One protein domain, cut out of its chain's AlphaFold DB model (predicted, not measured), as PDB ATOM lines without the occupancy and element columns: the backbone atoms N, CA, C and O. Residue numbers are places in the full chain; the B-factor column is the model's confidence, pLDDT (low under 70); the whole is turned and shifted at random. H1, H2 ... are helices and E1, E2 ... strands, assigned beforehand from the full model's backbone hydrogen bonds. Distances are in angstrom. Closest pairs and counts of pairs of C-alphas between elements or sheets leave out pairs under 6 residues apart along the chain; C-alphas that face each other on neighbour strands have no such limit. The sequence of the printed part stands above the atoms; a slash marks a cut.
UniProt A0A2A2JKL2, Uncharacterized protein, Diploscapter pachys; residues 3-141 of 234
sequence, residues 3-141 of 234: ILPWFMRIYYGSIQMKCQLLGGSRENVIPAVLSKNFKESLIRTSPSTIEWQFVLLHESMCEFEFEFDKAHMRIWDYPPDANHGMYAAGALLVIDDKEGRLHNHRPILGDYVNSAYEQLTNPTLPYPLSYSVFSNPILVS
ATOM      1  N   ILE A   3      43.050  40.604  46.086       93.88
ATOM      2  CA  ILE A   3      43.289  39.168  46.233       93.88
ATOM      3  C   ILE A   3      42.171  38.606  47.100       93.88
ATOM      4  O   ILE A   3      42.036  38.967  48.268       93.88
ATOM      5  N   LEU A   4      41.370  37.723  46.519       94.19
ATOM      6  CA  LEU A   4      40.166  37.179  47.126       94.19
ATOM      7  C   LEU A   4      40.352  35.661  47.309       94.19
ATOM      8  O   LEU A   4      40.766  34.979  46.366       94.19
ATOM      9  N   PRO A   5      40.134  35.112  48.519       94.00
ATOM     10  CA  PRO A   5      40.355  33.697  48.801       94.00
ATOM     11  C   PRO A   5      39.481  32.763  47.958       94.00
ATOM     12  O   PRO A   5      38.380  33.110  47.548       94.00
ATOM     13  N   TRP A   6      39.951  31.524  47.774       92.75
ATOM     14  CA  TRP A   6      39.324  30.523  46.897       92.75
ATOM     15  C   TRP A   6      37.890  30.126  47.270       92.75
ATOM     16  O   TRP A   6      37.177  29.548  46.448       92.75
ATOM     17  N   PHE A   7      37.471  30.377  48.510       92.00
ATOM     18  CA  PHE A   7      36.107  30.099  48.951       92.00
ATOM     19  C   PHE A   7      35.106  31.173  48.503       92.00
ATOM     20  O   PHE A   7      33.908  30.964  48.661       92.00
ATOM     21  N   MET A   8      35.563  32.293  47.938       92.75
ATOM     22  CA  MET A   8      34.709  33.296  47.304       92.75
ATOM     23  C   MET A   8      34.883  33.212  45.797       92.75
ATOM     24  O   MET A   8      35.936  33.545  45.256       92.75
ATOM     25  N   ARG A   9      33.848  32.741  45.113       91.00
ATOM     26  CA  ARG A   9      33.867  32.564  43.664       91.00
ATOM     27  C   ARG A   9      33.228  33.766  43.014       91.00
ATOM     28  O   ARG A   9      32.047  34.006  43.211       91.00
ATOM     29  N   ILE A  10      34.012  34.511  42.254       92.75
ATOM     30  CA  ILE A  10      33.570  35.770  41.664       92.75
ATOM     31  C   ILE A  10      33.233  35.533  40.206       92.75
ATOM     32  O   ILE A  10      34.002  34.903  39.476       92.75
ATOM     33  N   TYR A  11      32.119  36.100  39.765       90.88
ATOM     34  CA  TYR A  11      31.749  36.075  38.362       90.88
ATOM     35  C   TYR A  11      32.385  37.256  37.647       90.88
ATOM     36  O   TYR A  11      32.019  38.402  37.903       90.88
ATOM     37  N   TYR A  12      33.285  36.994  36.697       91.38
ATOM     38  CA  TYR A  12      33.912  38.060  35.907       91.38
ATOM     39  C   TYR A  12      32.880  38.992  35.243       91.38
ATOM     40  O   TYR A  12      33.070  40.204  35.213       91.38
ATOM     41  N   GLY A  13      31.752  38.442  34.774       91.25
ATOM     42  CA  GLY A  13      30.665  39.217  34.163       91.25
ATOM     43  C   GLY A  13      29.875  40.112  35.127       91.25
ATOM     44  O   GLY A  13      29.189  41.018  34.667       91.25
ATOM     45  N   SER A  14      29.980  39.888  36.441       93.62
ATOM     46  CA  SER A  14      29.325  40.719  37.463       93.62
ATOM     47  C   SER A  14      30.141  41.952  37.851       93.62
ATOM     48  O   SER A  14      29.622  42.838  38.521       93.62
ATOM     49  N   ILE A  15      31.415  42.022  37.444       91.88
ATOM     50  CA  ILE A  15      32.309  43.100  37.861       91.88
ATOM     51  C   ILE A  15      31.923  44.388  37.129       91.88
ATOM     52  O   ILE A  15      32.111  44.518  35.914       91.88
ATOM     53  N   GLN A  16      31.414  45.358  37.880       90.88
ATOM     54  CA  GLN A  16      30.958  46.652  37.391       90.88
ATOM     55  C   GLN A  16      31.642  47.786  38.150       90.88
ATOM     56  O   GLN A  16      31.961  47.683  39.331       90.88
ATOM     57  N   MET A  17      31.865  48.897  37.453       89.44
ATOM     58  CA  MET A  17      32.370  50.124  38.054       89.44
ATOM     59  C   MET A  17      31.475  51.277  37.624       89.44
ATOM     60  O   MET A  17      31.283  51.501  36.428       89.44
ATOM     61  N   LYS A  18      30.921  51.988  38.603       89.38
ATOM     62  CA  LYS A  18      30.011  53.119  38.409       89.38
ATOM     63  C   LYS A  18      30.699  54.364  38.946       89.38
ATOM     64  O   LYS A  18      31.072  54.381  40.110       89.38
ATOM     65  N   CYS A  19      30.878  55.394  38.125       89.62
ATOM     66  CA  CYS A  19      31.473  56.654  38.568       89.62
ATOM     67  C   CYS A  19      30.495  57.813  38.396       89.62
ATOM     68  O   CYS A  19      29.810  57.915  37.378       89.62
ATOM     69  N   GLN A  20      30.449  58.695  39.390       88.88
ATOM     70  CA  GLN A  20      29.596  59.880  39.427       88.88
ATOM     71  C   GLN A  20      30.451  61.116  39.707       88.88
ATOM     72  O   GLN A  20      31.331  61.082  40.566       88.88
ATOM     73  N   LEU A  21      30.204  62.211  38.989       87.94
ATOM     74  CA  LEU A  21      30.851  63.499  39.253       87.94
ATOM     75  C   LEU A  21      30.142  64.206  40.417       87.94
ATOM     76  O   LEU A  21      28.917  64.289  40.443       87.94
ATOM     77  N   LEU A  22      30.910  64.738  41.367       82.25
ATOM     78  CA  LEU A  22      30.394  65.421  42.559       82.25
ATOM     79  C   LEU A  22      29.994  66.881  42.276       82.25
ATOM     80  O   LEU A  22      29.133  67.418  42.968       82.25
ATOM     81  N   GLY A  23      30.598  67.512  41.261       74.75
ATOM     82  CA  GLY A  23      30.407  68.929  40.917       74.75
ATOM     83  C   GLY A  23      29.483  69.222  39.724       74.75
ATOM     84  O   GLY A  23      29.365  70.380  39.330       74.75
ATOM     85  N   GLY A  24      28.842  68.211  39.121       69.25
ATOM     86  CA  GLY A  24      28.040  68.353  37.892       69.25
ATOM     87  C   GLY A  24      26.680  67.643  37.932       69.25
ATOM     88  O   GLY A  24      26.245  67.161  38.977       69.25
ATOM     89  N   SER A  25      25.996  67.577  36.778       64.00
ATOM     90  CA  SER A  25      24.823  66.701  36.580       64.00
ATOM     91  C   SER A  25      25.173  65.281  37.042       64.00
ATOM     92  O   SER A  25      26.279  64.816  36.764       64.00
ATOM     93  N   ARG A  26      24.257  64.591  37.744       66.50
ATOM     94  CA  ARG A  26      24.417  63.201  38.237       66.50
ATOM     95  C   ARG A  26      24.404  62.174  37.094       66.50
ATOM     96  O   ARG A  26      23.705  61.166  37.149       66.50
ATOM     97  N   GLU A  27      25.126  62.453  36.024       70.06
ATOM     98  CA  GLU A  27      25.301  61.543  34.911       70.06
ATOM     99  C   GLU A  27      26.385  60.530  35.263       70.06
ATOM    100  O   GLU A  27      27.455  60.871  35.774       70.06
ATOM    101  N   ASN A  28      26.078  59.260  35.013       71.44
ATOM    102  CA  ASN A  28      27.037  58.182  35.182       71.44
ATOM    103  C   ASN A  28      28.125  58.341  34.121       71.44
ATOM    104  O   ASN A  28      27.852  58.238  32.924       71.44
ATOM    105  N   VAL A  29      29.356  58.569  34.564       77.00
ATOM    106  CA  VAL A  29      30.512  58.656  33.675       77.00
ATOM    107  C   VAL A  29      31.205  57.304  33.656       77.00
ATOM    108  O   VAL A  29      31.450  56.698  34.699       77.00
ATOM    109  N   ILE A  30      31.529  56.820  32.460       78.00
ATOM    110  CA  ILE A  30      32.307  55.594  32.291       78.00
ATOM    111  C   ILE A  30      33.789  55.996  32.298       78.00
ATOM    112  O   ILE A  30      34.221  56.701  31.383       78.00
ATOM    113  N   PRO A  31      34.583  55.593  33.304       81.56
ATOM    114  CA  PRO A  31      36.005  55.915  33.337       81.56
ATOM    115  C   PRO A  31      36.764  55.141  32.252       81.56
ATOM    116  O   PRO A  31      36.400  54.021  31.878       81.56
ATOM    117  N   ALA A  32      37.863  55.720  31.768       84.62
ATOM    118  CA  ALA A  32      38.736  55.052  30.812       84.62
ATOM    119  C   ALA A  32      39.474  53.894  31.502       84.62
ATOM    120  O   ALA A  32      40.326  54.115  32.364       84.62
ATOM    121  N   VAL A  33      39.144  52.655  31.126       88.62
ATOM    122  CA  VAL A  33      39.827  51.455  31.625       88.62
ATOM    123  C   VAL A  33      40.995  51.120  30.700       88.62
ATOM    124  O   VAL A  33      40.796  50.876  29.515       88.62
ATOM    125  N   LEU A  34      42.207  51.111  31.252       89.81
ATOM    126  CA  LEU A  34      43.454  50.849  30.531       89.81
ATOM    127  C   LEU A  34      43.741  49.350  30.422       89.81
ATOM    128  O   LEU A  34      44.121  48.866  29.359       89.81
ATOM    129  N   SER A  35      43.558  48.609  31.515       92.69
ATOM    130  CA  SER A  35      43.788  47.164  31.546       92.69
ATOM    131  C   SER A  35      42.869  46.472  32.552       92.69
ATOM    132  O   SER A  35      42.483  47.044  33.577       92.69
ATOM    133  N   LYS A  36      42.487  45.232  32.226       92.94
ATOM    134  CA  LYS A  36      41.703  44.339  33.083       92.94
ATOM    135  C   LYS A  36      42.374  42.973  33.087       92.94
ATOM    136  O   LYS A  36      42.319  42.261  32.089       92.94
ATOM    137  N   ASN A  37      42.961  42.606  34.215       94.50
ATOM    138  CA  ASN A  37      43.486  41.276  34.460       94.50
ATOM    139  C   ASN A  37      42.623  40.610  35.530       94.50
ATOM    140  O   ASN A  37      42.422  41.140  36.623       94.50
ATOM    141  N   PHE A  38      42.092  39.440  35.199       94.62
ATOM    142  CA  PHE A  38      41.337  38.617  36.127       94.62
ATOM    143  C   PHE A  38      41.898  37.207  36.111       94.62
ATOM    144  O   PHE A  38      42.062  36.605  35.050       94.62
ATOM    145  N   LYS A  39      42.176  36.680  37.300       94.19
ATOM    146  CA  LYS A  39      42.547  35.285  37.495       94.19
ATOM    147  C   LYS A  39      41.525  34.641  38.412       94.19
ATOM    148  O   LYS A  39      41.344  35.085  39.543       94.19
ATOM    149  N   GLU A  40      40.876  33.594  37.923       92.38
ATOM    150  CA  GLU A  40      39.911  32.835  38.709       92.38
ATOM    151  C   GLU A  40      40.609  32.033  39.818       92.38
ATOM    152  O   GLU A  40      41.756  31.594  39.684       92.38
ATOM    153  N   SER A  41      39.903  31.842  40.930       92.56
ATOM    154  CA  SER A  41      40.367  30.986  42.014       92.56
ATOM    155  C   SER A  41      40.213  29.510  41.668       92.56
ATOM    156  O   SER A  41      39.195  29.094  41.119       92.56
ATOM    157  N   LEU A  42      41.152  28.695  42.132       90.81
ATOM    158  CA  LEU A  42      41.034  27.246  42.100       90.81
ATOM    159  C   LEU A  42      40.893  26.730  43.534       90.81
ATOM    160  O   LEU A  42      41.586  27.183  44.448       90.81
ATOM    161  N   ILE A  43      39.972  25.784  43.733       87.62
ATOM    162  CA  ILE A  43      39.583  25.281  45.057       87.62
ATOM    163  C   ILE A  43      40.826  24.780  45.808       87.62
ATOM    164  O   ILE A  43      41.441  23.801  45.395       87.62
ATOM    165  N   ARG A  44      41.156  25.431  46.933       87.06
ATOM    166  CA  ARG A  44      42.300  25.138  47.828       87.06
ATOM    167  C   ARG A  44      43.698  25.294  47.228       87.06
ATOM    168  O   ARG A  44      44.664  25.034  47.937       87.06
ATOM    169  N   THR A  45      43.837  25.690  45.968       89.50
ATOM    170  CA  THR A  45      45.154  25.775  45.317       89.50
ATOM    171  C   THR A  45      45.579  27.210  45.061       89.50
ATOM    172  O   THR A  45      46.732  27.545  45.315       89.50
ATOM    173  N   SER A  46      44.681  28.077  44.586       91.12
ATOM    174  CA  SER A  46      45.027  29.473  44.307       91.12
ATOM    175  C   SER A  46      43.866  30.437  44.560       91.12
ATOM    176  O   SER A  46      42.722  30.106  44.236       91.12
ATOM    177  N   PRO A  47      44.143  31.639  45.095       94.38
ATOM    178  CA  PRO A  47      43.138  32.688  45.234       94.38
ATOM    179  C   PRO A  47      42.743  33.262  43.868       94.38
ATOM    180  O   PRO A  47      43.453  33.081  42.875       94.38
ATOM    181  N   SER A  48      41.618  33.971  43.841       94.12
ATOM    182  CA  SER A  48      41.235  34.819  42.714       94.12
ATOM    183  C   SER A  48      41.891  36.189  42.835       94.12
ATOM    184  O   SER A  48      41.992  36.733  43.936       94.12
ATOM    185  N   THR A  49      42.292  36.762  41.706       94.50
ATOM    186  CA  THR A  49      42.912  38.088  41.652       94.50
ATOM    187  C   THR A  49      42.161  38.970  40.669       94.50
ATOM    188  O   THR A  49      41.957  38.583  39.517       94.50
ATOM    189  N   ILE A  50      41.790  40.169  41.119       94.31
ATOM    190  CA  ILE A  50      41.219  41.225  40.285       94.31
ATOM    191  C   ILE A  50      42.209  42.386  40.206       94.31
ATOM    192  O   ILE A  50      42.559  43.011  41.211       94.31
ATOM    193  N   GLU A  51      42.632  42.714  38.996       94.81
ATOM    194  CA  GLU A  51      43.523  43.828  38.696       94.81
ATOM    195  C   GLU A  51      42.903  44.690  37.605       94.81
ATOM    196  O   GLU A  51      42.850  44.310  36.438       94.81
ATOM    197  N   TRP A  52      42.393  45.855  37.994       92.94
ATOM    198  CA  TRP A  52      41.843  46.840  37.072       92.94
ATOM    199  C   TRP A  52      42.670  48.112  37.147       92.94
ATOM    200  O   TRP A  52      42.888  48.655  38.230       92.94
ATOM    201  N   GLN A  53      43.103  48.584  35.985       92.81
ATOM    202  CA  GLN A  53      43.776  49.860  35.830       92.81
ATOM    203  C   GLN A  53      42.839  50.800  35.085       92.81
ATOM    204  O   GLN A  53      42.440  50.522  33.954       92.81
ATOM    205  N   PHE A  54      42.479  51.912  35.709       90.44
ATOM    206  CA  PHE A  54      41.563  52.890  35.137       90.44
ATOM    207  C   PHE A  54      41.987  54.304  35.520       90.44
ATOM    208  O   PHE A  54      42.708  54.508  36.497       90.44
ATOM    209  N   VAL A  55      41.548  55.276  34.728       88.12
ATOM    210  CA  VAL A  55      41.779  56.695  34.996       88.12
ATOM    211  C   VAL A  55      40.604  57.234  35.802       88.12
ATOM    212  O   VAL A  55      39.465  57.224  35.329       88.12
ATOM    213  N   LEU A  56      40.886  57.694  37.020       85.56
ATOM    214  CA  LEU A  56      39.912  58.375  37.865       85.56
ATOM    215  C   LEU A  56      39.783  59.840  37.426       85.56
ATOM    216  O   LEU A  56      40.788  60.525  37.231       85.56
ATOM    217  N   LEU A  57      38.551  60.319  37.266       83.38
ATOM    218  CA  LEU A  57      38.277  61.710  36.901       83.38
ATOM    219  C   LEU A  57      38.384  62.628  38.126       83.38
ATOM    220  O   LEU A  57      38.178  62.198  39.265       83.38
ATOM    221  N   HIS A  58      38.666  63.910  37.891       81.81
ATOM    222  CA  HIS A  58      38.652  64.917  38.951       81.81
ATOM    223  C   HIS A  58      37.252  65.034  39.570       81.81
ATOM    224  O   HIS A  58      36.249  64.911  38.869       81.81
ATOM    225  N   GLU A  59      37.192  65.265  40.885       84.88
ATOM    226  CA  GLU A  59      35.934  65.432  41.634       84.88
ATOM    227  C   GLU A  59      34.902  64.323  41.356       84.88
ATOM    228  O   GLU A  59      33.702  64.579  41.271       84.88
ATOM    229  N   SER A  60      35.363  63.080  41.192       86.62
ATOM    230  CA  SER A  60      34.499  61.926  40.941       86.62
ATOM    231  C   SER A  60      34.508  60.934  42.103       86.62
ATOM    232  O   SER A  60      35.513  60.756  42.789       86.62
ATOM    233  N   MET A  61      33.367  60.282  42.314       88.25
ATOM    234  CA  MET A  61      33.191  59.151  43.215       88.25
ATOM    235  C   MET A  61      32.933  57.904  42.373       88.25
ATOM    236  O   MET A  61      31.950  57.850  41.637       88.25
ATOM    237  N   CYS A  62      33.817  56.913  42.475       89.81
ATOM    238  CA  CYS A  62      33.672  55.629  41.796       89.81
ATOM    239  C   CYS A  62      33.355  54.519  42.794       89.81
ATOM    240  O   CYS A  62      34.016  54.386  43.822       89.81
ATOM    241  N   GLU A  63      32.375  53.698  42.450       90.19
ATOM    242  CA  GLU A  63      31.962  52.505  43.168       90.19
ATOM    243  C   GLU A  63      32.321  51.275  42.338       90.19
ATOM    244  O   GLU A  63      32.093  51.235  41.125       90.19
ATOM    245  N   PHE A  64      32.916  50.283  42.995       90.62
ATOM    246  CA  PHE A  64      33.326  49.023  42.394       90.62
ATOM    247  C   PHE A  64      32.485  47.898  42.996       90.62
ATOM    248  O   PHE A  64      32.512  47.689  44.206       90.62
ATOM    249  N   GLU A  65      31.743  47.192  42.151       92.31
ATOM    250  CA  GLU A  65      30.733  46.215  42.549       92.31
ATOM    251  C   GLU A  65      30.988  44.884  41.836       92.31
ATOM    252  O   GLU A  65      31.348  44.851  40.657       92.31
ATOM    253  N   PHE A  66      30.835  43.776  42.554       93.25
ATOM    254  CA  PHE A  66      30.915  42.429  41.998       93.25
ATOM    255  C   PHE A  66      30.097  41.462  42.850       93.25
ATOM    256  O   PHE A  66      29.980  41.620  44.066       93.25
ATOM    257  N   GLU A  67      29.571  40.427  42.210       94.44
ATOM    258  CA  GLU A  67      28.834  39.356  42.870       94.44
ATOM    259  C   GLU A  67      29.756  38.159  43.112       94.44
ATOM    260  O   GLU A  67      30.633  37.839  42.296       94.44
ATOM    261  N   PHE A  68      29.559  37.484  44.245       93.81
ATOM    262  CA  PHE A  68      30.325  36.295  44.585       93.81
ATOM    263  C   PHE A  68      29.481  35.219  45.265       93.81
ATOM    264  O   PHE A  68      28.615  35.496  46.094       93.81
ATOM    265  N   ASP A  69      29.832  33.976  44.963       92.50
ATOM    266  CA  ASP A  69      29.299  32.782  45.596       92.50
ATOM    267  C   ASP A  69      30.222  32.292  46.712       92.50
ATOM    268  O   ASP A  69      31.454  32.341  46.618       92.50
ATOM    269  N   LYS A  70      29.617  31.746  47.767       91.25
ATOM    270  CA  LYS A  70      30.332  31.131  48.888       91.25
ATOM    271  C   LYS A  70      30.509  29.641  48.624       91.25
ATOM    272  O   LYS A  70      29.535  28.901  48.504       91.25
ATOM    273  N   ALA A  71      31.750  29.183  48.544       88.06
ATOM    274  CA  ALA A  71      32.045  27.774  48.353       88.06
ATOM    275  C   ALA A  71      31.705  26.966  49.614       88.06
ATOM    276  O   ALA A  71      32.003  27.375  50.736       88.06
ATOM    277  N   HIS A  72      31.153  25.767  49.421       86.06
ATOM    278  CA  HIS A  72      31.014  24.788  50.494       86.06
ATOM    279  C   HIS A  72      32.398  24.283  50.909       86.06
ATOM    280  O   HIS A  72      33.107  23.641  50.125       86.06
ATOM    281  N   MET A  73      32.789  24.590  52.140       86.12
ATOM    282  CA  MET A  73      34.069  24.174  52.699       86.12
ATOM    283  C   MET A  73      33.953  22.808  53.374       86.12
ATOM    284  O   MET A  73      32.867  22.362  53.748       86.12
ATOM    285  N   ARG A  74      35.085  22.114  53.530       86.88
ATOM    286  CA  ARG A  74      35.122  20.902  54.358       86.88
ATOM    287  C   ARG A  74      35.310  21.313  55.809       86.88
ATOM    288  O   ARG A  74      35.852  22.374  56.090       86.88
ATOM    289  N   ILE A  75      34.952  20.408  56.716       83.44
ATOM    290  CA  ILE A  75      35.077  20.603  58.165       83.44
ATOM    291  C   ILE A  75      36.473  21.087  58.595       83.44
ATOM    292  O   ILE A  75      36.586  21.920  59.481       83.44
ATOM    293  N   TRP A  76      37.521  20.617  57.912       86.56
ATOM    294  CA  TRP A  76      38.922  20.928  58.205       86.56
ATOM    295  C   TRP A  76      39.388  22.315  57.742       86.56
ATOM    296  O   TRP A  76      40.489  22.713  58.105       86.56
ATOM    297  N   ASP A  77      38.601  23.032  56.934       88.56
ATOM    298  CA  ASP A  77      38.974  24.379  56.462       88.56
ATOM    299  C   ASP A  77      38.348  25.492  57.281       88.56
ATOM    300  O   ASP A  77      38.744  26.650  57.142       88.56
ATOM    301  N   TYR A  78      37.332  25.162  58.078       88.75
ATOM    302  CA  TYR A  78      36.727  26.154  58.942       88.75
ATOM    303  C   TYR A  78      37.741  26.569  60.012       88.75
ATOM    304  O   TYR A  78      38.469  25.722  60.540       88.75
ATOM    305  N   PRO A  79      37.789  27.866  60.360       88.00
ATOM    306  CA  PRO A  79      38.490  28.299  61.559       88.00
ATOM    307  C   PRO A  79      37.899  27.609  62.804       88.00
ATOM    308  O   PRO A  79      36.771  27.108  62.754       88.00
ATOM    309  N   PRO A  80      38.625  27.601  63.941       86.44
ATOM    310  CA  PRO A  80      38.138  26.992  65.182       86.44
ATOM    311  C   PRO A  80      36.776  27.543  65.634       86.44
ATOM    312  O   PRO A  80      36.011  26.820  66.265       86.44
ATOM    313  N   ASP A  81      36.460  28.791  65.274       89.25
ATOM    314  CA  ASP A  81      35.125  29.372  65.401       89.25
ATOM    315  C   ASP A  81      34.502  29.597  64.017       89.25
ATOM    316  O   ASP A  81      34.750  30.605  63.353       89.25
ATOM    317  N   ALA A  82      33.677  28.648  63.579       86.25
ATOM    318  CA  ALA A  82      32.974  28.739  62.303       86.25
ATOM    319  C   ALA A  82      31.865  29.812  62.296       86.25
ATOM    320  O   ALA A  82      31.513  30.293  61.218       86.25
ATOM    321  N   ASN A  83      31.331  30.203  63.461       87.56
ATOM    322  CA  ASN A  83      30.231  31.170  63.556       87.56
ATOM    323  C   ASN A  83      30.699  32.608  63.299       87.56
ATOM    324  O   ASN A  83      29.919  33.426  62.816       87.56
ATOM    325  N   HIS A  84      31.969  32.908  63.584       89.12
ATOM    326  CA  HIS A  84      32.570  34.223  63.339       89.12
ATOM    327  C   HIS A  84      32.667  34.573  61.843       89.12
ATOM    328  O   HIS A  84      32.651  35.742  61.465       89.12
ATOM    329  N   GLY A  85      32.741  33.565  60.970       90.00
ATOM    330  CA  GLY A  85      33.025  33.748  59.548       90.00
ATOM    331  C   GLY A  85      34.521  33.876  59.256       90.00
ATOM    332  O   GLY A  85      35.373  33.596  60.099       90.00
ATOM    333  N   MET A  86      34.857  34.261  58.024       91.00
ATOM    334  CA  MET A  86      36.246  34.347  57.565       91.00
ATOM    335  C   MET A  86      36.561  35.715  56.979       91.00
ATOM    336  O   MET A  86      35.753  36.305  56.264       91.00
ATOM    337  N   TYR A  87      37.766  36.203  57.262       91.81
ATOM    338  CA  TYR A  87      38.255  37.456  56.706       91.81
ATOM    339  C   TYR A  87      38.766  37.259  55.277       91.81
ATOM    340  O   TYR A  87      39.553  36.354  54.997       91.81
ATOM    341  N   ALA A  88      38.350  38.150  54.387       92.31
ATOM    342  CA  ALA A  88      38.963  38.391  53.096       92.31
ATOM    343  C   ALA A  88      39.824  39.658  53.179       92.31
ATOM    344  O   ALA A  88      39.431  40.653  53.794       92.31
ATOM    345  N   ALA A  89      41.005  39.619  52.562       90.94
ATOM    346  CA  ALA A  89      41.893  40.774  52.510       90.94
ATOM    347  C   ALA A  89      41.208  41.958  51.809       90.94
ATOM    348  O   ALA A  89      40.394  41.765  50.903       90.94
ATOM    349  N   GLY A  90      41.549  43.180  52.220       91.50
ATOM    350  CA  GLY A  90      41.117  44.385  51.521       91.50
ATOM    351  C   GLY A  90      41.752  44.496  50.131       91.50
ATOM    352  O   GLY A  90      42.800  43.913  49.844       91.50
ATOM    353  N   ALA A  91      41.120  45.266  49.255       92.31
ATOM    354  CA  ALA A  91      41.706  45.697  47.994       92.31
ATOM    355  C   ALA A  91      42.851  46.697  48.227       92.31
ATOM    356  O   ALA A  91      42.741  47.593  49.068       92.31
ATOM    357  N   LEU A  92      43.913  46.563  47.436       91.00
ATOM    358  CA  LEU A  92      45.016  47.507  47.300       91.00
ATOM    359  C   LEU A  92      44.719  48.473  46.148       91.00
ATOM    360  O   LEU A  92      44.584  48.056  44.992       91.00
ATOM    361  N   LEU A  93      44.676  49.763  46.455       89.06
ATOM    362  CA  LEU A  93      44.636  50.846  45.485       89.06
ATOM    363  C   LEU A  93      46.042  51.431  45.345       89.06
ATOM    364  O   LEU A  93      46.629  51.863  46.334       89.06
ATOM    365  N   VAL A  94      46.568  51.449  44.121       86.06
ATOM    366  CA  VAL A  94      47.831  52.121  43.801       86.06
ATOM    367  C   VAL A  94      47.515  53.303  42.902       86.06
ATOM    368  O   VAL A  94      46.921  53.131  41.838       86.06
ATOM    369  N   ILE A  95      47.899  54.493  43.344       82.00
ATOM    370  CA  ILE A  95      47.771  55.732  42.586       82.00
ATOM    371  C   ILE A  95      49.150  56.041  42.016       82.00
ATOM    372  O   ILE A  95      50.088  56.288  42.771       82.00
ATOM    373  N   ASP A  96      49.267  55.987  40.694       78.81
ATOM    374  CA  ASP A  96      50.502  56.267  39.964       78.81
ATOM    375  C   ASP A  96      50.513  57.737  39.521       78.81
ATOM    376  O   ASP A  96      49.775  58.124  38.610       78.81
ATOM    377  N   ASP A  97      51.314  58.571  40.188       72.88
ATOM    378  CA  ASP A  97      51.481  59.984  39.844       72.88
ATOM    379  C   ASP A  97      52.675  60.177  38.906       72.88
ATOM    380  O   ASP A  97      53.778  60.556  39.312       72.88
ATOM    381  N   LYS A  98      52.446  59.911  37.618       69.94
ATOM    382  CA  LYS A  98      53.461  60.104  36.569       69.94
ATOM    383  C   LYS A  98      53.791  61.569  36.303       69.94
ATOM    384  O   LYS A  98      54.880  61.871  35.826       69.94
ATOM    385  N   GLU A  99      52.849  62.466  36.577       68.50
ATOM    386  CA  GLU A  99      52.942  63.887  36.226       68.50
ATOM    387  C   GLU A  99      53.286  64.778  37.430       68.50
ATOM    388  O   GLU A  99      53.380  65.996  37.285       68.50
ATOM    389  N   GLY A 100      53.475  64.193  38.618       66.44
ATOM    390  CA  GLY A 100      53.802  64.926  39.839       66.44
ATOM    391  C   GLY A 100      52.675  65.843  40.332       66.44
ATOM    392  O   GLY A 100      52.924  66.788  41.085       66.44
ATOM    393  N   ARG A 101      51.429  65.610  39.902       66.19
ATOM    394  CA  ARG A 101      50.274  66.467  40.225       66.19
ATOM    395  C   ARG A 101      49.845  66.350  41.686       66.19
ATOM    396  O   ARG A 101      49.216  67.265  42.214       66.19
ATOM    397  N   LEU A 102      50.196  65.252  42.351       65.19
ATOM    398  CA  LEU A 102      49.870  64.977  43.749       65.19
ATOM    399  C   LEU A 102      50.983  65.409  44.716       65.19
ATOM    400  O   LEU A 102      50.820  65.249  45.922       65.19
ATOM    401  N   HIS A 103      52.083  66.013  44.244       60.81
ATOM    402  CA  HIS A 103      53.180  66.472  45.117       60.81
ATOM    403  C   HIS A 103      52.730  67.425  46.235       60.81
ATOM    404  O   HIS A 103      53.237  67.346  47.354       60.81
ATOM    405  N   ASN A 104      51.761  68.298  45.943       58.53
ATOM    406  CA  ASN A 104      51.254  69.297  46.890       58.53
ATOM    407  C   ASN A 104      49.978  68.844  47.621       58.53
ATOM    408  O   ASN A 104      49.582  69.460  48.609       58.53
ATOM    409  N   HIS A 105      49.344  67.763  47.162       61.00
ATOM    410  CA  HIS A 105      48.094  67.239  47.703       61.00
ATOM    411  C   HIS A 105      48.345  65.850  48.287       61.00
ATOM    412  O   HIS A 105      48.217  64.835  47.608       61.00
ATOM    413  N   ARG A 106      48.727  65.810  49.569       57.91
ATOM    414  CA  ARG A 106      48.934  64.542  50.273       57.91
ATOM    415  C   ARG A 106      47.585  63.853  50.510       57.91
ATOM    416  O   ARG A 106      46.703  64.477  51.107       57.91
ATOM    417  N   PRO A 107      47.408  62.588  50.095       60.84
ATOM    418  CA  PRO A 107      46.232  61.824  50.482       60.84
ATOM    419  C   PRO A 107      46.253  61.598  52.000       60.84
ATOM    420  O   PRO A 107      47.279  61.243  52.571       60.84
ATOM    421  N   ILE A 108      45.107  61.791  52.657       62.69
ATOM    422  CA  ILE A 108      44.964  61.685  54.123       62.69
ATOM    423  C   ILE A 108      45.165  60.231  54.619       62.69
ATOM    424  O   ILE A 108      45.413  60.013  55.800       62.69
ATOM    425  N   LEU A 109      45.067  59.235  53.728       58.06
ATOM    426  CA  LEU A 109      44.862  57.815  54.058       58.06
ATOM    427  C   LEU A 109      45.886  56.831  53.438       58.06
ATOM    428  O   LEU A 109      45.578  55.651  53.322       58.06
ATOM    429  N   GLY A 110      47.083  57.264  53.018       55.22
ATOM    430  CA  GLY A 110      48.051  56.383  52.334       55.22
ATOM    431  C   GLY A 110      49.407  56.239  53.021       55.22
ATOM    432  O   GLY A 110      50.014  57.240  53.394       55.22
ATOM    433  N   ASP A 111      49.900  54.999  53.100       54.16
ATOM    434  CA  ASP A 111      51.307  54.706  53.383       54.16
ATOM    435  C   ASP A 111      52.118  54.869  52.088       54.16
ATOM    436  O   ASP A 111      51.766  54.354  51.020       54.16
ATOM    437  N   TYR A 112      53.198  55.641  52.172       54.62
ATOM    438  CA  TYR A 112      54.078  55.921  51.043       54.62
ATOM    439  C   TYR A 112      54.931  54.688  50.729       54.62
ATOM    440  O   TYR A 112      55.661  54.214  51.597       54.62
ATOM    441  N   VAL A 113      54.899  54.207  49.481       53.78
ATOM    442  CA  VAL A 113      55.782  53.108  49.037       53.78
ATOM    443  C   VAL A 113      57.239  53.583  48.926       53.78
ATOM    444  O   VAL A 113      58.153  52.793  49.119       53.78
ATOM    445  N   ASN A 114      57.452  54.891  48.727       52.97
ATOM    446  CA  ASN A 114      58.756  55.542  48.845       52.97
ATOM    447  C   ASN A 114      58.733  56.398  50.111       52.97
ATOM    448  O   ASN A 114      58.067  57.435  50.157       52.97
ATOM    449  N   SER A 115      59.401  55.938  51.162       52.78
ATOM    450  CA  SER A 115      59.405  56.629  52.452       52.78
ATOM    451  C   SER A 115      59.831  58.098  52.289       52.78
ATOM    452  O   SER A 115      60.733  58.422  51.515       52.78
ATOM    453  N   ALA A 116      59.239  59.012  53.065       53.09
ATOM    454  CA  ALA A 116      59.723  60.395  53.166       53.09
ATOM    455  C   ALA A 116      61.232  60.464  53.508       53.09
ATOM    456  O   ALA A 116      61.899  61.447  53.201       53.09
ATOM    457  N   TYR A 117      61.774  59.394  54.102       52.50
ATOM    458  CA  TYR A 117      63.196  59.187  54.352       52.50
ATOM    459  C   TYR A 117      64.022  59.042  53.060       52.50
ATOM    460  O   TYR A 117      65.040  59.712  52.926       52.50
ATOM    461  N   GLU A 118      63.568  58.271  52.068       52.25
ATOM    462  CA  GLU A 118      64.265  58.143  50.777       52.25
ATOM    463  C   GLU A 118      64.299  59.464  49.996       52.25
ATOM    464  O   GLU A 118      65.334  59.809  49.418       52.25
ATOM    465  N   GLN A 119      63.221  60.255  50.066       53.12
ATOM    466  CA  GLN A 119      63.161  61.608  49.492       53.12
ATOM    467  C   GLN A 119      64.130  62.589  50.168       53.12
ATOM    468  O   GLN A 119      64.703  63.446  49.498       53.12
ATOM    469  N   LEU A 120      64.328  62.465  51.485       53.75
ATOM    470  CA  LEU A 120      65.304  63.267  52.231       53.75
ATOM    471  C   LEU A 120      66.746  62.855  51.909       53.75
ATOM    472  O   LEU A 120      67.635  63.703  51.922       53.75
ATOM    473  N   THR A 121      66.982  61.575  51.612       57.38
ATOM    474  CA  THR A 121      68.328  61.065  51.311       57.38
ATOM    475  C   THR A 121      68.778  61.292  49.866       57.38
ATOM    476  O   THR A 121      69.969  61.494  49.658       57.38
ATOM    477  N   ASN A 122      67.871  61.297  48.877       56.31
ATOM    478  CA  ASN A 122      68.219  61.450  47.458       56.31
ATOM    479  C   ASN A 122      67.237  62.383  46.714       56.31
ATOM    480  O   ASN A 122      66.264  61.914  46.122       56.31
ATOM    481  N   PRO A 123      67.509  63.703  46.664       57.91
ATOM    482  CA  PRO A 123      66.637  64.694  46.021       57.91
ATOM    483  C   PRO A 123      66.633  64.640  44.479       57.91
ATOM    484  O   PRO A 123      65.966  65.445  43.836       57.91
ATOM    485  N   THR A 124      67.389  63.724  43.869       58.66
ATOM    486  CA  THR A 124      67.552  63.582  42.412       58.66
ATOM    487  C   THR A 124      66.771  62.414  41.809       58.66
ATOM    488  O   THR A 124      66.894  62.170  40.608       58.66
ATOM    489  N   LEU A 125      65.987  61.674  42.602       56.31
ATOM    490  CA  LEU A 125      65.206  60.555  42.079       56.31
ATOM    491  C   LEU A 125      64.116  61.062  41.112       56.31
ATOM    492  O   LEU A 125      63.286  61.882  41.506       56.31
ATOM    493  N   PRO A 126      64.107  60.593  39.849       51.75
ATOM    494  CA  PRO A 126      63.097  60.978  38.879       51.75
ATOM    495  C   PRO A 126      61.753  60.329  39.234       51.75
ATOM    496  O   PRO A 126      61.664  59.129  39.483       51.75
ATOM    497  N   TYR A 127      60.717  61.162  39.245       53.88
ATOM    498  CA  TYR A 127      59.292  60.831  39.334       53.88
ATOM    499  C   TYR A 127      58.960  59.623  38.432       53.88
ATOM    500  O   TYR A 127      59.410  59.605  37.281       53.88
ATOM    501  N   PRO A 128      58.237  58.599  38.926       53.50
ATOM    502  CA  PRO A 128      56.890  58.754  39.489       53.50
ATOM    503  C   PRO A 128      56.769  58.397  40.979       53.50
ATOM    504  O   PRO A 128      57.357  57.427  41.462       53.50
ATOM    505  N   LEU A 129      55.950  59.162  41.709       66.94
ATOM    506  CA  LEU A 129      55.548  58.786  43.063       66.94
ATOM    507  C   LEU A 129      54.320  57.877  42.978       66.94
ATOM    508  O   LEU A 129      53.301  58.264  42.408       66.94
ATOM    509  N   SER A 130      54.400  56.682  43.559       71.81
ATOM    510  CA  SER A 130      53.235  55.813  43.714       71.81
ATOM    511  C   SER A 130      52.762  55.815  45.164       71.81
ATOM    512  O   SER A 130      53.553  55.682  46.101       71.81
ATOM    513  N   TYR A 131      51.458  55.998  45.350       75.75
ATOM    514  CA  TYR A 131      50.810  55.938  46.655       75.75
ATOM    515  C   TYR A 131      50.013  54.646  46.749       75.75
ATOM    516  O   TYR A 131      49.215  54.356  45.857       75.75
ATOM    517  N   SER A 132      50.192  53.891  47.830       79.75
ATOM    518  CA  SER A 132      49.410  52.685  48.095       79.75
ATOM    519  C   SER A 132      48.447  52.908  49.249       79.75
ATOM    520  O   SER A 132      48.838  53.371  50.318       79.75
ATOM    521  N   VAL A 133      47.189  52.538  49.043       83.44
ATOM    522  CA  VAL A 133      46.157  52.545  50.078       83.44
ATOM    523  C   VAL A 133      45.539  51.158  50.137       83.44
ATOM    524  O   VAL A 133      45.089  50.626  49.122       83.44
ATOM    525  N   PHE A 134      45.495  50.577  51.331       86.12
ATOM    526  CA  PHE A 134      44.751  49.350  51.578       86.12
ATOM    527  C   PHE A 134      43.356  49.697  52.085       86.12
ATOM    528  O   PHE A 134      43.191  50.498  53.002       86.12
ATOM    529  N   SER A 135      42.346  49.087  51.480       88.44
ATOM    530  CA  SER A 135      40.990  49.119  52.024       88.44
ATOM    531  C   SER A 135      40.853  48.163  53.208       88.44
ATOM    532  O   SER A 135      41.693  47.291  53.442       88.44
ATOM    533  N   ASN A 136      39.769  48.332  53.960       90.81
ATOM    534  CA  ASN A 136      39.488  47.490  55.111       90.81
ATOM    535  C   ASN A 136      39.248  46.031  54.683       90.81
ATOM    536  O   ASN A 136      38.636  45.787  53.639       90.81
ATOM    537  N   PRO A 137      39.694  45.051  55.488       92.62
ATOM    538  CA  PRO A 137      39.347  43.658  55.261       92.62
ATOM    539  C   PRO A 137      37.839  43.455  55.419       92.62
ATOM    540  O   PRO A 137      37.180  44.119  56.221       92.62
ATOM    541  N   ILE A 138      37.296  42.507  54.663       91.75
ATOM    542  CA  ILE A 138      35.865  42.197  54.656       91.75
ATOM    543  C   ILE A 138      35.656  40.900  55.433       91.75
ATOM    544  O   ILE A 138      36.367  39.922  55.211       91.75
ATOM    545  N   LEU A 139      34.683  40.874  56.342       93.06
ATOM    546  CA  LEU A 139      34.275  39.652  57.033       93.06
ATOM    547  C   LEU A 139      33.137  38.986  56.257       93.06
ATOM    548  O   LEU A 139      32.087  39.591  56.045       93.06
ATOM    549  N   VAL A 140      33.336  37.736  55.847       91.56
ATOM    550  CA  VAL A 140      32.360  36.968  55.071       91.56
ATOM    551  C   VAL A 140      31.776  35.855  55.926       91.56
ATOM    552  O   VAL A 140      32.489  34.974  56.411       91.56
ATOM    553  N   SER A 141      30.453  35.883  56.088       90.38
ATOM    554  CA  SER A 141      29.709  34.842  56.791       90.38
ATOM    555  C   SER A 141      29.549  33.610  55.901       90.38
ATOM    556  O   SER A 141      28.826  33.611  54.898       90.38
TER     557      SER A 141
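What this domain is: This is residues 3 to 141 of the 234 residues of an uncharacterized protein of Diploscapter pachys (UniProt A0A2A2JKL2). Three antiparallel ribbons, each two strands wide, stand loosely round an open middle: E1 and E2 beside E6 and E5, the hairpin E3 and E4, and E7 and E8 beside E10 and E9. Residues 115 to 125, which include H1, stick out as an arm beyond E8 and E9. The printed part has 139 residues, with the order E1 E2 E3 E4 E5 E6 E7 E8 H1 E9 E10: ten named strands in five two-stranded antiparallel sheets, and one named helix. It is mostly strand, though the named elements hold just 56 residues, under half. The whole is loose, with a radius of gyration of the C-alphas of 18.8 A, and spans 55 by 44 by 25 A.

Where its parts are: Find C-alpha 8 at (34.709, 33.296, 47.304), where E1, residues 8 to 10, begins. Next come E2, residues 16 to 21, 16.9 A long, and E3, residues 33 to 39, 17.4 A. E4, residues 48 to 54, covers 19.6 A from C-alpha 48 at (41.235, 34.819, 42.714). E5, residues 60 to 65, covers 16.2 A, and E6 holds residues 68 to 70. Further on are E7, residues 86 to 88, and E8, residues 92 to 97, 15.9 A long. H1, residues 116 to 121, covers 8.8 A, and E9, residues 129 to 134, 16.7 A. E10, residues 138 to 140, ends at C-alpha 140, (32.360, 36.968, 55.071).

How they stand to each other: Start at E1, antiparallel to E6, with N 9 and O 69 2.9 A apart. E2 and E5 are antiparallel at 163 degrees, with N 18 and O 63 2.9 A apart; E5 runs on into E6 at 38 degrees. In the hairpin E3 and E4, look for N 37 and O 51, 2.8 A apart. Residues 3 to 4 pair antiparallel with residues 48 to 49 of E4. E4 and E8 are near each other, with 6 pairs of C-alphas within 10 A, while E2 and E4 are apart. E7 and E10 are antiparallel, with N 88 and O 138 2.8 A apart, as are E8 and E9, with N 95 and O 131 2.8 A apart. In H1, every O i to N i+4 pair is within hydrogen-bond range; residues 115 to 125 stand free.

The domain as a whole: The two C-alphas farthest apart, those of Ile 75 and Thr 124, are 56.1 A apart. The printed part has no cut. The links E2 to E3, E6 to E7 and E8 to H1 are long. Check the B-factor column: mean pLDDT of the printed part is 81.0, with residues 24 to 26 and 98 to 129 under 70.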